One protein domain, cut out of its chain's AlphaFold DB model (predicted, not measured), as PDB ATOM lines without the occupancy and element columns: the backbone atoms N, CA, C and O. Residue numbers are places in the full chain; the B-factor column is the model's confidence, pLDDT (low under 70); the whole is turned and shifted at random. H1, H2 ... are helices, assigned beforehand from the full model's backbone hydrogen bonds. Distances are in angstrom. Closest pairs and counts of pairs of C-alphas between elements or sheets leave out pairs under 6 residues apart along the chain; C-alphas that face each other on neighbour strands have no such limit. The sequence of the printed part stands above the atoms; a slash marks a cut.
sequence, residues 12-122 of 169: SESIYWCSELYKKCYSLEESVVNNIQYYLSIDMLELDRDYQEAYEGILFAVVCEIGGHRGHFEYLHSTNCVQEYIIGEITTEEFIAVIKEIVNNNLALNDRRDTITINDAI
ATOM      1  N   SER A  12     492.012 218.882 874.796       75.31
ATOM      2  CA  SER A  12     491.781 218.049 873.613       75.31
ATOM      3  C   SER A  12     490.763 216.937 873.871       75.31
ATOM      4  O   SER A  12     489.922 216.673 873.015       75.31
ATOM      5  N   GLU A  13     490.784 216.348 875.069       86.94
ATOM      6  CA  GLU A  13     489.883 215.261 875.440       86.94
ATOM      7  C   GLU A  13     488.447 215.757 875.653       86.94
ATOM      8  O   GLU A  13     487.507 215.132 875.168       86.94
ATOM      9  N   SER A  14     488.263 216.897 876.327       89.69
ATOM     10  CA  SER A  14     486.933 217.492 876.526       89.69
ATOM     11  C   SER A  14     486.303 217.956 875.215       89.69
ATOM     12  O   SER A  14     485.118 217.709 875.003       89.69
ATOM     13  N   ILE A  15     487.088 218.559 874.313       94.19
ATOM     14  CA  ILE A  15     486.626 218.934 872.968       94.19
ATOM     15  C   ILE A  15     486.168 217.691 872.200       94.19
ATOM     16  O   ILE A  15     485.048 217.664 871.699       94.19
ATOM     17  N   TYR A  16     487.008 216.654 872.151       95.19
ATOM     18  CA  TYR A  16     486.687 215.411 871.452       95.19
ATOM     19  C   TYR A  16     485.415 214.764 871.998       95.19
ATOM     20  O   TYR A  16     484.498 214.429 871.250       95.19
ATOM     21  N   TRP A  17     485.342 214.638 873.319       94.62
ATOM     22  CA  TRP A  17     484.201 214.048 873.999       94.62
ATOM     23  C   TRP A  17     482.904 214.835 873.753       94.62
ATOM     24  O   TRP A  17     481.869 214.225 873.495       94.62
ATOM     25  N   CYS A  18     482.955 216.171 873.759       95.56
ATOM     26  CA  CYS A  18     481.787 217.011 873.478       95.56
ATOM     27  C   CYS A  18     481.339 216.931 872.015       95.56
ATOM     28  O   CYS A  18     480.139 216.914 871.754       95.56
ATOM     29  N   SER A  19     482.268 216.848 871.058       96.44
ATOM     30  CA  SER A  19     481.914 216.615 869.653       96.44
ATOM     31  C   SER A  19     481.196 215.272 869.480       96.44
ATOM     32  O   SER A  19     480.134 215.219 868.861       96.44
ATOM     33  N   GLU A  20     481.698 214.209 870.115       95.75
ATOM     34  CA  GLU A  20     481.024 212.904 870.118       95.75
ATOM     35  C   GLU A  20     479.652 212.951 870.796       95.75
ATOM     36  O   GLU A  20     478.700 212.333 870.312       95.75
ATOM     37  N   LEU A  21     479.532 213.682 871.909       95.81
ATOM     38  CA  LEU A  21     478.264 213.891 872.602       95.81
ATOM     39  C   LEU A  21     477.246 214.571 871.683       95.81
ATOM     40  O   LEU A  21     476.138 214.061 871.537       95.81
ATOM     41  N   TYR A  22     477.641 215.663 871.021       96.75
ATOM     42  CA  TYR A  22     476.816 216.368 870.040       96.75
ATOM     43  C   TYR A  22     476.277 215.411 868.971       96.75
ATOM     44  O   TYR A  22     475.065 215.309 868.775       96.75
ATOM     45  N   LYS A  23     477.161 214.624 868.344       95.69
ATOM     46  CA  LYS A  23     476.777 213.659 867.305       95.69
ATOM     47  C   LYS A  23     475.800 212.599 867.818       95.69
ATOM     48  O   LYS A  23     474.856 212.231 867.112       95.69
ATOM     49  N   LYS A  24     476.006 212.101 869.043       94.75
ATOM     50  CA  LYS A  24     475.103 211.137 869.694       94.75
ATOM     51  C   LYS A  24     473.729 211.745 869.980       94.75
ATOM     52  O   LYS A  24     472.740 211.058 869.738       94.75
ATOM     53  N   CYS A  25     473.663 212.986 870.464       94.00
ATOM     54  CA  CYS A  25     472.403 213.699 870.702       94.00
ATOM     55  C   CYS A  25     471.605 213.861 869.409       94.00
ATOM     56  O   CYS A  25     470.457 213.430 869.351       94.00
ATOM     57  N   TYR A  26     472.247 214.374 868.356       92.94
ATOM     58  CA  TYR A  26     471.610 214.563 867.052       92.94
ATOM     59  C   TYR A  26     471.051 213.244 866.497       92.94
ATOM     60  O   TYR A  26     469.874 213.131 866.162       92.94
ATOM     61  N   SER A  27     471.879 212.192 866.483       91.56
ATOM     62  CA  SER A  27     471.468 210.870 865.986       91.56
ATOM     63  C   SER A  27     470.303 210.276 866.790       91.56
ATOM     64  O   SER A  27     469.473 209.533 866.257       91.56
ATOM     65  N   LEU A  28     470.255 210.551 868.097       90.19
ATOM     66  CA  LEU A  28     469.184 210.089 868.969       90.19
ATOM     67  C   LEU A  28     467.883 210.845 868.701       90.19
ATOM     68  O   LEU A  28     466.844 210.196 868.608       90.19
ATOM     69  N   GLU A  29     467.936 212.167 868.541       88.69
ATOM     70  CA  GLU A  29     466.777 212.979 868.165       88.69
ATOM     71  C   GLU A  29     466.157 212.475 866.862       88.69
ATOM     72  O   GLU A  29     464.982 212.106 866.854       88.69
ATOM     73  N   GLU A  30     466.953 212.348 865.794       87.56
ATOM     74  CA  GLU A  30     466.467 211.833 864.511       87.56
ATOM     75  C   GLU A  30     465.823 210.453 864.669       87.56
ATOM     76  O   GLU A  30     464.759 210.175 864.112       87.56
ATOM     77  N   SER A  31     466.435 209.567 865.457       89.19
ATOM     78  CA  SER A  31     465.882 208.240 865.732       89.19
ATOM     79  C   SER A  31     464.547 208.313 866.474       89.19
ATOM     80  O   SER A  31     463.618 207.567 866.152       89.19
ATOM     81  N   VAL A  32     464.414 209.195 867.466       86.31
ATOM     82  CA  VAL A  32     463.171 209.383 868.224       86.31
ATOM     83  C   VAL A  32     462.074 209.948 867.321       86.31
ATOM     84  O   VAL A  32     461.004 209.338 867.250       86.31
ATOM     85  N   VAL A  33     462.352 211.023 866.576       83.94
ATOM     86  CA  VAL A  33     461.416 211.643 865.621       83.94
ATOM     87  C   VAL A  33     460.920 210.608 864.610       83.94
ATOM     88  O   VAL A  33     459.712 210.392 864.489       83.94
ATOM     89  N   ASN A  34     461.842 209.895 863.954       85.31
ATOM     90  CA  ASN A  34     461.511 208.891 862.943       85.31
ATOM     91  C   ASN A  34     460.663 207.748 863.514       85.31
ATOM     92  O   ASN A  34     459.695 207.316 862.887       85.31
ATOM     93  N   ASN A  35     460.997 207.253 864.711       85.88
ATOM     94  CA  ASN A  35     460.219 206.193 865.351       85.88
ATOM     95  C   ASN A  35     458.796 206.664 865.663       85.88
ATOM     96  O   ASN A  35     457.841 205.934 865.408       85.88
ATOM     97  N   ILE A  36     458.631 207.871 866.198       79.06
ATOM     98  CA  ILE A  36     457.305 208.371 866.562       79.06
ATOM     99  C   ILE A  36     456.454 208.609 865.316       79.06
ATOM    100  O   ILE A  36     455.318 208.138 865.269       79.06
ATOM    101  N   GLN A  37     457.010 209.252 864.287       81.56
ATOM    102  CA  GLN A  37     456.323 209.431 863.007       81.56
ATOM    103  C   GLN A  37     455.912 208.081 862.407       81.56
ATOM    104  O   GLN A  37     454.765 207.913 861.993       81.56
ATOM    105  N   TYR A  38     456.807 207.089 862.421       84.50
ATOM    106  CA  TYR A  38     456.530 205.756 861.890       84.50
ATOM    107  C   TYR A  38     455.423 205.021 862.660       84.50
ATOM    108  O   TYR A  38     454.504 204.476 862.050       84.50
ATOM    109  N   TYR A  39     455.489 204.992 863.995       81.56
ATOM    110  CA  TYR A  39     454.558 204.202 864.807       81.56
ATOM    111  C   TYR A  39     453.221 204.895 865.055       81.56
ATOM    112  O   TYR A  39     452.203 204.211 865.157       81.56
ATOM    113  N   LEU A  40     453.208 206.223 865.169       75.69
ATOM    114  CA  LEU A  40     452.004 206.974 865.520       75.69
ATOM    115  C   LEU A  40     451.357 207.661 864.315       75.69
ATOM    116  O   LEU A  40     450.208 208.080 864.422       75.69
ATOM    117  N   SER A  41     452.047 207.764 863.170       74.00
ATOM    118  CA  SER A  41     451.595 208.570 862.019       74.00
ATOM    119  C   SER A  41     451.261 210.020 862.403       74.00
ATOM    120  O   SER A  41     450.423 210.662 861.771       74.00
ATOM    121  N   ILE A  42     451.898 210.520 863.464       68.75
ATOM    122  CA  ILE A  42     451.790 211.897 863.940       68.75
ATOM    123  C   ILE A  42     453.004 212.643 863.409       68.75
ATOM    124  O   ILE A  42     454.134 212.181 863.572       68.75
ATOM    125  N   ASP A  43     452.766 213.793 862.786       61.94
ATOM    126  CA  ASP A  43     453.847 214.696 862.428       61.94
ATOM    127  C   ASP A  43     454.352 215.386 863.700       61.94
ATOM    128  O   ASP A  43     453.679 216.241 864.272       61.94
ATOM    129  N   MET A  44     455.519 214.957 864.178       59.78
ATOM    130  CA  MET A  44     456.176 215.491 865.372       59.78
ATOM    131  C   MET A  44     456.900 216.809 865.066       59.78
ATOM    132  O   MET A  44     458.047 216.993 865.462       59.78
ATOM    133  N   LEU A  45     456.231 217.745 864.384       51.88
ATOM    134  CA  LEU A  45     456.742 219.106 864.153       51.88
ATOM    135  C   LEU A  45     457.066 219.857 865.465       51.88
ATOM    136  O   LEU A  45     457.671 220.922 865.417       51.88
ATOM    137  N   GLU A  46     456.662 219.305 866.614       51.06
ATOM    138  CA  GLU A  46     456.783 219.881 867.958       51.06
ATOM    139  C   GLU A  46     457.707 219.087 868.895       51.06
ATOM    140  O   GLU A  46     457.721 219.345 870.095       51.06
ATOM    141  N   LEU A  47     458.468 218.109 868.387       53.75
ATOM    142  CA  LEU A  47     459.532 217.502 869.184       53.75
ATOM    143  C   LEU A  47     460.563 218.601 869.481       53.75
ATOM    144  O   LEU A  47     461.130 219.194 868.570       53.75
ATOM    145  N   ASP A  48     460.623 218.944 870.761       58.00
ATOM    146  CA  ASP A  48     460.847 220.282 871.301       58.00
ATOM    147  C   ASP A  48     462.106 220.995 870.786       58.00
ATOM    148  O   ASP A  48     463.208 220.440 870.831       58.00
ATOM    149  N   ARG A  49     461.959 222.269 870.383       62.75
ATOM    150  CA  ARG A  49     463.105 223.145 870.066       62.75
ATOM    151  C   ARG A  49     464.109 223.176 871.214       62.75
ATOM    152  O   ARG A  49     465.302 223.307 870.961       62.75
ATOM    153  N   ASP A  50     463.631 223.010 872.441       76.88
ATOM    154  CA  ASP A  50     464.430 223.100 873.653       76.88
ATOM    155  C   ASP A  50     465.501 221.989 873.733       76.88
ATOM    156  O   ASP A  50     466.642 222.265 874.114       76.88
ATOM    157  N   TYR A  51     465.214 220.756 873.276       82.88
ATOM    158  CA  TYR A  51     466.231 219.690 873.236       82.88
ATOM    159  C   TYR A  51     467.291 219.952 872.159       82.88
ATOM    160  O   TYR A  51     468.491 219.806 872.419       82.88
ATOM    161  N   GLN A  52     466.854 220.386 870.972       89.00
ATOM    162  CA  GLN A  52     467.752 220.778 869.889       89.00
ATOM    163  C   GLN A  52     468.683 221.917 870.308       89.00
ATOM    164  O   GLN A  52     469.901 221.832 870.142       89.00
ATOM    165  N   GLU A  53     468.125 222.973 870.896       90.94
ATOM    166  CA  GLU A  53     468.887 224.115 871.395       90.94
ATOM    167  C   GLU A  53     469.932 223.688 872.437       90.94
ATOM    168  O   GLU A  53     471.052 224.209 872.436       90.94
ATOM    169  N   ALA A  54     469.616 222.698 873.275       91.81
ATOM    170  CA  ALA A  54     470.527 222.200 874.296       91.81
ATOM    171  C   ALA A  54     471.758 221.494 873.715       91.81
ATOM    172  O   ALA A  54     472.887 221.810 874.109       91.81
ATOM    173  N   TYR A  55     471.587 220.561 872.771       93.62
ATOM    174  CA  TYR A  55     472.746 219.882 872.185       93.62
ATOM    175  C   TYR A  55     473.512 220.786 871.206       93.62
ATOM    176  O   TYR A  55     474.734 220.673 871.120       93.62
ATOM    177  N   GLU A  56     472.860 221.737 870.532       96.25
ATOM    178  CA  GLU A  56     473.550 222.788 869.764       96.25
ATOM    179  C   GLU A  56     474.413 223.676 870.680       96.25
ATOM    180  O   GLU A  56     475.514 224.097 870.311       96.25
ATOM    181  N   GLY A  57     473.985 223.873 871.931       96.75
ATOM    182  CA  GLY A  57     474.791 224.479 872.990       96.75
ATOM    183  C   GLY A  57     476.115 223.748 873.254       96.75
ATOM    184  O   GLY A  57     477.125 224.406 873.516       96.75
ATOM    185  N   ILE A  58     476.157 222.416 873.120       97.38
ATOM    186  CA  ILE A  58     477.392 221.620 873.257       97.38
ATOM    187  C   ILE A  58     478.362 221.922 872.115       97.38
ATOM    188  O   ILE A  58     479.544 222.175 872.362       97.38
ATOM    189  N   LEU A  59     477.884 221.936 870.867       97.81
ATOM    190  CA  LEU A  59     478.730 222.275 869.720       97.81
ATOM    191  C   LEU A  59     479.243 223.715 869.824       97.81
ATOM    192  O   LEU A  59     480.417 223.988 869.566       97.81
ATOM    193  N   PHE A  60     478.394 224.637 870.274       98.00
ATOM    194  CA  PHE A  60     478.811 226.007 870.526       98.00
ATOM    195  C   PHE A  60     479.891 226.098 871.618       98.00
ATOM    196  O   PHE A  60     480.886 226.803 871.434       98.00
ATOM    197  N   ALA A  61     479.767 225.335 872.706       97.06
ATOM    198  CA  ALA A  61     480.794 225.259 873.743       97.06
ATOM    199  C   ALA A  61     482.134 224.734 873.206       97.06
ATOM    200  O   ALA A  61     483.182 225.265 873.570       97.06
ATOM    201  N   VAL A  62     482.120 223.756 872.293       97.38
ATOM    202  CA  VAL A  62     483.334 223.275 871.608       97.38
ATOM    203  C   VAL A  62     484.007 224.398 870.819       97.38
ATOM    204  O   VAL A  62     485.222 224.586 870.923       97.38
ATOM    205  N   VAL A  63     483.230 225.176 870.059       97.44
ATOM    206  CA  VAL A  63     483.749 226.339 869.324       97.44
ATOM    207  C   VAL A  63     484.384 227.346 870.290       97.44
ATOM    208  O   VAL A  63     485.474 227.848 870.017       97.44
ATOM    209  N   CYS A  64     483.746 227.618 871.430       96.69
ATOM    210  CA  CYS A  64     484.265 228.527 872.452       96.69
ATOM    211  C   CYS A  64     485.534 228.015 873.142       96.69
ATOM    212  O   CYS A  64     486.462 228.799 873.340       96.69
ATOM    213  N   GLU A  65     485.625 226.720 873.445       95.25
ATOM    214  CA  GLU A  65     486.809 226.105 874.064       95.25
ATOM    215  C   GLU A  65     488.046 226.199 873.152       95.25
ATOM    216  O   GLU A  65     489.179 226.315 873.617       95.25
ATOM    217  N   ILE A  66     487.833 226.223 871.832       95.38
ATOM    218  CA  ILE A  66     488.880 226.436 870.820       95.38
ATOM    219  C   ILE A  66     489.272 227.927 870.693       95.38
ATOM    220  O   ILE A  66     490.235 228.265 870.007       95.38
ATOM    221  N   GLY A  67     488.583 228.831 871.394       94.94
ATOM    222  CA  GLY A  67     488.799 230.281 871.352       94.94
ATOM    223  C   GLY A  67     487.867 231.022 870.391       94.94
ATOM    224  O   GLY A  67     488.071 232.206 870.125       94.94
ATOM    225  N   GLY A  68     486.859 230.332 869.855       95.94
ATOM    226  CA  GLY A  68     485.831 230.905 869.001       95.94
ATOM    227  C   GLY A  68     484.723 231.625 869.774       95.94
ATOM    228  O   GLY A  68     484.775 231.832 870.984       95.94
ATOM    229  N   HIS A  69     483.688 232.020 869.039       96.38
ATOM    230  CA  HIS A  69     482.507 232.712 869.561       96.38
ATOM    231  C   HIS A  69     481.320 232.490 868.618       96.38
ATOM    232  O   HIS A  69     481.468 231.836 867.583       96.38
ATOM    233  N   ARG A  70     480.146 233.047 868.939       96.81
ATOM    234  CA  ARG A  70     478.893 232.786 868.208       96.81
ATOM    235  C   ARG A  70     478.999 232.959 866.689       96.81
ATOM    236  O   ARG A  70     478.541 232.094 865.958       96.81
ATOM    237  N   GLY A  71     479.653 234.016 866.211       97.19
ATOM    238  CA  GLY A  71     479.866 234.213 864.770       97.19
ATOM    239  C   GLY A  71     480.657 233.098 864.061       97.19
ATOM    240  O   GLY A  71     480.361 232.803 862.904       97.19
ATOM    241  N   HIS A  72     481.614 232.452 864.740       98.06
ATOM    242  CA  HIS A  72     482.347 231.288 864.215       98.06
ATOM    243  C   HIS A  72     481.465 230.038 864.164       98.06
ATOM    244  O   HIS A  72     481.506 229.286 863.197       98.06
ATOM    245  N   PHE A  73     480.642 229.841 865.195       97.62
ATOM    246  CA  PHE A  73     479.650 228.770 865.239       97.62
ATOM    247  C   PHE A  73     478.622 228.925 864.109       97.62
ATOM    248  O   PHE A  73     478.371 227.993 863.355       97.62
ATOM    249  N   GLU A  74     478.093 230.131 863.905       96.81
ATOM    250  CA  GLU A  74     477.158 230.399 862.809       96.81
ATOM    251  C   GLU A  74     477.819 230.204 861.436       96.81
ATOM    252  O   GLU A  74     477.192 229.663 860.525       96.81
ATOM    253  N   TYR A  75     479.099 230.569 861.289       97.31
ATOM    254  CA  TYR A  75     479.860 230.261 860.079       97.31
ATOM    255  C   TYR A  75     480.006 228.752 859.864       97.31
ATOM    256  O   TYR A  75     479.744 228.284 858.758       97.31
ATOM    257  N   LEU A  76     480.344 227.981 860.902       97.31
ATOM    258  CA  LEU A  76     480.426 226.518 860.843       97.31
ATOM    259  C   LEU A  76     479.123 225.902 860.299       97.31
ATOM    260  O   LEU A  76     479.187 225.097 859.371       97.31
ATOM    261  N   HIS A  77     477.955 226.344 860.781       96.06
ATOM    262  CA  HIS A  77     476.645 225.884 860.288       96.06
ATOM    263  C   HIS A  77     476.304 226.328 858.862       96.06
ATOM    264  O   HIS A  77     475.436 225.735 858.229       96.06
ATOM    265  N   SER A  78     476.964 227.362 858.339       95.94
ATOM    266  CA  SER A  78     476.812 227.753 856.931       95.94
ATOM    267  C   SER A  78     477.632 226.894 855.966       95.94
ATOM    268  O   SER A  78     477.499 227.035 854.750       95.94
ATOM    269  N   THR A  79     478.474 226.007 856.499       95.06
ATOM    270  CA  THR A  79     479.213 224.998 855.736       95.06
ATOM    271  C   THR A  79     478.509 223.641 855.802       95.06
ATOM    272  O   THR A  79     477.632 223.422 856.634       95.06
ATOM    273  N   ASN A  80     478.946 222.690 854.975       95.81
ATOM    274  CA  ASN A  80     478.454 221.310 855.040       95.81
ATOM    275  C   ASN A  80     479.107 220.484 856.162       95.81
ATOM    276  O   ASN A  80     478.663 219.371 856.425       95.81
ATOM    277  N   CYS A  81     480.126 221.018 856.841       95.62
ATOM    278  CA  CYS A  81     480.984 220.263 857.757       95.62
ATOM    279  C   CYS A  81     480.205 219.585 858.896       95.62
ATOM    280  O   CYS A  81     480.463 218.433 859.234       95.62
ATOM    281  N   VAL A  82     479.208 220.274 859.463       96.31
ATOM    282  CA  VAL A  82     478.350 219.708 860.519       96.31
ATOM    283  C   VAL A  82     477.580 218.494 859.997       96.31
ATOM    284  O   VAL A  82     477.564 217.449 860.646       96.31
ATOM    285  N   GLN A  83     477.004 218.601 858.797       94.94
ATOM    286  CA  GLN A  83     476.274 217.502 858.171       94.94
ATOM    287  C   GLN A  83     477.201 216.325 857.851       94.94
ATOM    288  O   GLN A  83     476.870 215.192 858.193       94.94
ATOM    289  N   GLU A  84     478.360 216.588 857.241       97.00
ATOM    290  CA  GLU A  84     479.382 215.584 856.911       97.00
ATOM    291  C   GLU A  84     479.845 214.833 858.171       97.00
ATOM    292  O   GLU A  84     479.983 213.606 858.164       97.00
ATOM    293  N   TYR A  85     480.011 215.546 859.291       97.25
ATOM    294  CA  TYR A  85     480.360 214.943 860.573       97.25
ATOM    295  C   TYR A  85     479.247 214.042 861.113       97.25
ATOM    296  O   TYR A  85     479.514 212.901 861.507       97.25
ATOM    297  N   ILE A  86     477.998 214.514 861.102       94.88
ATOM    298  CA  ILE A  86     476.834 213.760 861.583       94.88
ATOM    299  C   ILE A  86     476.677 212.447 860.807       94.88
ATOM    300  O   ILE A  86     476.599 211.382 861.423       94.88
ATOM    301  N   ILE A  87     476.724 212.491 859.472       94.31
ATOM    302  CA  ILE A  87     476.555 211.296 858.625       94.31
ATOM    303  C   ILE A  87     477.808 210.407 858.565       94.31
ATOM    304  O   ILE A  87     477.752 209.302 858.027       94.31
ATOM    305  N   GLY A  88     478.923 210.851 859.154       93.94
ATOM    306  CA  GLY A  88     480.160 210.079 859.272       93.94
ATOM    307  C   GLY A  88     481.041 210.082 858.024       93.94
ATOM    308  O   GLY A  88     481.850 209.170 857.869       93.94
ATOM    309  N   GLU A  89     480.898 211.082 857.156       97.00
ATOM    310  CA  GLU A  89     481.814 211.312 856.031       97.00
ATOM    311  C   GLU A  89     483.178 211.836 856.491       97.00
ATOM    312  O   GLU A  89     484.180 211.552 855.837       97.00
ATOM    313  N   ILE A  90     483.221 212.530 857.633       96.94
ATOM    314  CA  ILE A  90     484.459 212.966 858.293       96.94
ATOM    315  C   ILE A  90     484.540 212.448 859.730       96.94
ATOM    316  O   ILE A  90     483.521 212.240 860.404       96.94
ATOM    317  N   THR A  91     485.764 212.234 860.213       96.69
ATOM    318  CA  THR A  91     486.015 211.835 861.601       96.69
ATOM    319  C   THR A  91     485.880 213.014 862.559       96.69
ATOM    320  O   THR A  91     485.849 214.183 862.175       96.69
ATOM    321  N   THR A  92     485.827 212.711 863.850       96.00
ATOM    322  CA  THR A  92     485.780 213.709 864.922       96.00
ATOM    323  C   THR A  92     487.038 214.575 864.935       96.00
ATOM    324  O   THR A  92     486.956 215.786 865.127       96.00
ATOM    325  N   GLU A  93     488.209 213.992 864.670       95.50
ATOM    326  CA  GLU A  93     489.465 214.734 864.541       95.50
ATOM    327  C   GLU A  93     489.443 215.701 863.356       95.50
ATOM    328  O   GLU A  93     489.883 216.844 863.498       95.50
ATOM    329  N   GLU A  94     488.923 215.259 862.209       96.75
ATOM    330  CA  GLU A  94     488.768 216.092 861.014       96.75
ATOM    331  C   GLU A  94     487.784 217.238 861.276       96.75
ATOM    332  O   GLU A  94     488.100 218.395 861.003       96.75
ATOM    333  N   PHE A  95     486.648 216.951 861.913       97.88
ATOM    334  CA  PHE A  95     485.664 217.956 862.312       97.88
ATOM    335  C   PHE A  95     486.269 219.024 863.237       97.88
ATOM    336  O   PHE A  95     486.156 220.225 862.984       97.88
ATOM    337  N   ILE A  96     486.999 218.607 864.275       97.31
ATOM    338  CA  ILE A  96     487.696 219.522 865.192       97.31
ATOM    339  C   ILE A  96     488.762 220.341 864.458       97.31
ATOM    340  O   ILE A  96     488.965 221.516 864.779       97.31
ATOM    341  N   ALA A  97     489.466 219.747 863.491       96.62
ATOM    342  CA  ALA A  97     490.442 220.465 862.678       96.62
ATOM    343  C   ALA A  97     489.780 221.586 861.864       96.62
ATOM    344  O   ALA A  97     490.314 222.696 861.845       96.62
ATOM    345  N   VAL A  98     488.594 221.347 861.296       97.62
ATOM    346  CA  VAL A  98     487.813 222.380 860.596       97.62
ATOM    347  C   VAL A  98     487.384 223.498 861.549       97.62
ATOM    348  O   VAL A  98     487.558 224.673 861.226       97.62
ATOM    349  N   ILE A  99     486.896 223.178 862.754       97.88
ATOM    350  CA  ILE A  99     486.539 224.210 863.747       97.88
ATOM    351  C   ILE A  99     487.761 225.070 864.097       97.88
ATOM    352  O   ILE A  99     487.679 226.299 864.127       97.88
ATOM    353  N   LYS A 100     488.921 224.440 864.319       97.25
ATOM    354  CA  LYS A 100     490.181 225.153 864.572       97.25
ATOM    355  C   LYS A 100     490.578 226.039 863.400       97.25
ATOM    356  O   LYS A 100     491.044 227.148 863.630       97.25
ATOM    357  N   GLU A 101     490.414 225.577 862.166       97.75
ATOM    358  CA  GLU A 101     490.692 226.380 860.976       97.75
ATOM    359  C   GLU A 101     489.794 227.620 860.917       97.75
ATOM    360  O   GLU A 101     490.303 228.730 860.753       97.75
ATOM    361  N   ILE A 102     488.485 227.451 861.128       97.56
ATOM    362  CA  ILE A 102     487.501 228.542 861.173       97.56
ATOM    363  C   ILE A 102     487.900 229.589 862.217       97.56
ATOM    364  O   ILE A 102     487.954 230.777 861.901       97.56
ATOM    365  N   VAL A 103     488.223 229.157 863.439       96.62
ATOM    366  CA  VAL A 103     488.596 230.059 864.541       96.62
ATOM    367  C   VAL A 103     489.946 230.735 864.283       96.62
ATOM    368  O   VAL A 103     490.062 231.950 864.421       96.62
ATOM    369  N   ASN A 104     490.967 229.988 863.852       96.62
ATOM    370  CA  ASN A 104     492.310 230.534 863.620       96.62
ATOM    371  C   ASN A 104     492.355 231.524 862.448       96.62
ATOM    372  O   ASN A 104     493.119 232.489 862.490       96.62
ATOM    373  N   ASN A 105     491.534 231.301 861.419       97.31
ATOM    374  CA  ASN A 105     491.390 232.207 860.281       97.31
ATOM    375  C   ASN A 105     490.329 233.297 860.516       97.31
ATOM    376  O   ASN A 105     490.116 234.132 859.637       97.31
ATOM    377  N   ASN A 106     489.687 233.309 861.690       95.94
ATOM    378  CA  ASN A 106     488.638 234.249 862.077       95.94
ATOM    379  C   ASN A 106     487.492 234.333 861.042       95.94
ATOM    380  O   ASN A 106     487.068 235.421 860.637       95.94
ATOM    381  N   LEU A 107     487.020 233.175 860.572       96.50
ATOM    382  CA  LEU A 107     485.892 233.060 859.646       96.50
ATOM    383  C   LEU A 107     484.575 233.131 860.435       96.50
ATOM    384  O   LEU A 107     484.202 232.182 861.118       96.50
ATOM    385  N   ALA A 108     483.865 234.258 860.357       95.94
ATOM    386  CA  ALA A 108     482.640 234.493 861.122       95.94
ATOM    387  C   ALA A 108     481.563 235.193 860.277       95.94
ATOM    388  O   ALA A 108     481.878 236.037 859.437       95.94
ATOM    389  N   LEU A 109     480.283 234.875 860.512       91.12
ATOM    390  CA  LEU A 109     479.156 235.522 859.814       91.12
ATOM    391  C   LEU A 109     478.717 236.857 860.437       91.12
ATOM    392  O   LEU A 109     477.905 237.573 859.851       91.12
ATOM    393  N   ASN A 110     479.227 237.199 861.620       85.69
ATOM    394  CA  ASN A 110     478.897 238.413 862.365       85.69
ATOM    395  C   ASN A 110     479.796 238.563 863.609       85.69
ATOM    396  O   ASN A 110     480.499 237.643 864.019       85.69
ATOM    397  N   ASP A 111     479.734 239.741 864.238       85.56
ATOM    398  CA  ASP A 111     480.557 240.104 865.401       85.56
ATOM    399  C   ASP A 111     479.926 239.716 866.750       85.56
ATOM    400  O   ASP A 111     480.240 240.304 867.788       85.56
ATOM    401  N   ARG A 112     479.013 238.737 866.774       90.00
ATOM    402  CA  ARG A 112     478.465 238.235 868.041       90.00
ATOM    403  C   ARG A 112     479.540 237.447 868.775       90.00
ATOM    404  O   ARG A 112     479.986 236.395 868.306       90.00
ATOM    405  N   ARG A 113     479.952 237.985 869.923       90.81
ATOM    406  CA  ARG A 113     481.028 237.457 870.771       90.81
ATOM    407  C   ARG A 113     480.517 236.695 871.989       90.81
ATOM    408  O   ARG A 113     481.232 236.597 872.979       90.81
ATOM    409  N   ASP A 114     479.289 236.188 871.921       93.69
ATOM    410  CA  ASP A 114     478.768 235.321 872.970       93.69
ATOM    411  C   ASP A 114     479.672 234.093 873.106       93.69
ATOM    412  O   ASP A 114     480.248 233.615 872.116       93.69
ATOM    413  N   THR A 115     479.793 233.607 874.336       93.12
ATOM    414  CA  THR A 115     480.599 232.442 874.697       93.12
ATOM    415  C   THR A 115     479.872 231.616 875.742       93.12
ATOM    416  O   THR A 115     479.193 232.182 876.598       93.12
ATOM    417  N   ILE A 116     480.071 230.304 875.717       95.06
ATOM    418  CA  ILE A 116     479.561 229.368 876.719       95.06
ATOM    419  C   ILE A 116     480.670 228.376 877.079       95.06
ATOM    420  O   ILE A 116     481.526 228.079 876.242       95.06
ATOM    421  N   THR A 117     480.692 227.899 878.323       93.56
ATOM    422  CA  THR A 117     481.630 226.849 878.736       93.56
ATOM    423  C   THR A 117     481.049 225.463 878.471       93.56
ATOM    424  O   THR A 117     479.831 225.289 878.420       93.56
ATOM    425  N   ILE A 118     481.914 224.454 878.353       93.44
ATOM    426  CA  ILE A 118     481.483 223.053 878.229       93.44
ATOM    427  C   ILE A 118     480.602 222.635 879.413       93.44
ATOM    428  O   ILE A 118     479.558 222.024 879.207       93.44
ATOM    429  N   ASN A 119     480.979 223.000 880.640       91.94
ATOM    430  CA  ASN A 119     480.226 222.610 881.833       91.94
ATOM    431  C   ASN A 119     478.811 223.202 881.840       91.94
ATOM    432  O   ASN A 119     477.859 222.487 882.141       91.94
ATOM    433  N   ASP A 120     478.660 224.479 881.477       93.25
ATOM    434  CA  ASP A 120     477.340 225.118 881.408       93.25
ATOM    435  C   ASP A 120     476.455 224.443 880.352       93.25
ATOM    436  O   ASP A 120     475.270 224.202 880.589       93.25
ATOM    437  N   ALA A 121     477.039 224.093 879.202       94.75
ATOM    438  CA  ALA A 121     476.328 223.405 878.134       94.75
ATOM    439  C   ALA A 121     475.904 221.981 878.540       94.75
ATOM    440  O   ALA A 121     474.778 221.582 878.246       94.75
ATOM    441  N   ILE A 122     476.749 221.234 879.264       93.12
ATOM    442  CA  ILE A 122     476.408 219.900 879.790       93.12
ATOM    443  C   ILE A 122     475.263 219.987 880.800       93.12
ATOM    444  O   ILE A 122     474.285 219.260 880.658       93.12
TER     445      ILE A 122
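This is residues 12 to 122 of the 169 residues of an uncharacterized protein of Priestia endophytica (UniProt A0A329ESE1). A long helix, H1, and the shorter H2 fold back side by side as a helical hairpin, and three helices, H3, H4 and H5, pack on one side of it, toward the end where H1 begins. The short H6 packs on H2 on the other side of the hairpin, reached by the long stretch 105 to 117, which runs round the outside of the body; the later part of H1, toward Leu 40, reaches beyond the contacts with the other helices and makes much of the length. The printed part has 111 residues with six named helices, H1 to H6 in order, and no named strand; the class is all helix. It is compact, with a radius of gyration of the C-alphas of 14.7 A, and elongated, spanning 47 by 27 by 25 A.

H1 is residues 12 to 40, 42.1 A from first to last C-alpha, beginning with C-alpha 12 at (491.781, 218.049, 873.613) and ending with C-alpha 40 at (452.004, 206.974, 865.520). H2 is residues 49 to 65, 24.2 A. H3 is residues 70 to 77, H4 residues 81 to 87, and H5 residues 92 to 104, 18.1 A. H6, residues 118 to 122, ends with C-alpha 122 at (476.408, 219.900, 879.790).

H1 and H2 form a helical hairpin at a shallow tilt of 16 degrees, opposite ways; H1 touches H2 with residues 15 to 26 alone, and the closest C-alphas, of Ile 15 and Val 62, are 5.6 A apart. H1 touches H4 with residues 23 to 27 alone, at a steep tilt of 57 degrees; the closest C-alphas are those of Lys 23 and Ile 86, 5.7 A. H2 touches H3 with residues 59 to 63 alone, only just about perpendicular at 71 degrees, closest at the C-alphas of Phe 60 and Phe 73, 6.0 A. H3 touches H5 at a steep tilt of 46 degrees, closest at the C-alphas of His 72 and Val 103, 6.4 A. H4 and H5 form a second helical hairpin, at a shallow tilt of 12 degrees; their closest C-alphas, of Tyr 85 and Phe 95, are 6.3 A apart. H6 touches H2, with the C-alphas of Ala 61 and Ile 118 closest at 5.0 A. H1 and H3 are apart. Helix packing is mostly crossed, but only just: of 6 touching pairs with a tilt, 2 are at a shallow one. In each of the six helices every O i to N i+4 pair is within hydrogen-bond range.

The C-alphas farthest apart are those of Leu 40 and Asn 105, at 47.1 A. The printed part has no cut. The link from H5 to H6, 13 residues, is long. The mean pLDDT of the printed part is 90.6, and residues 42 to 49 are under 70.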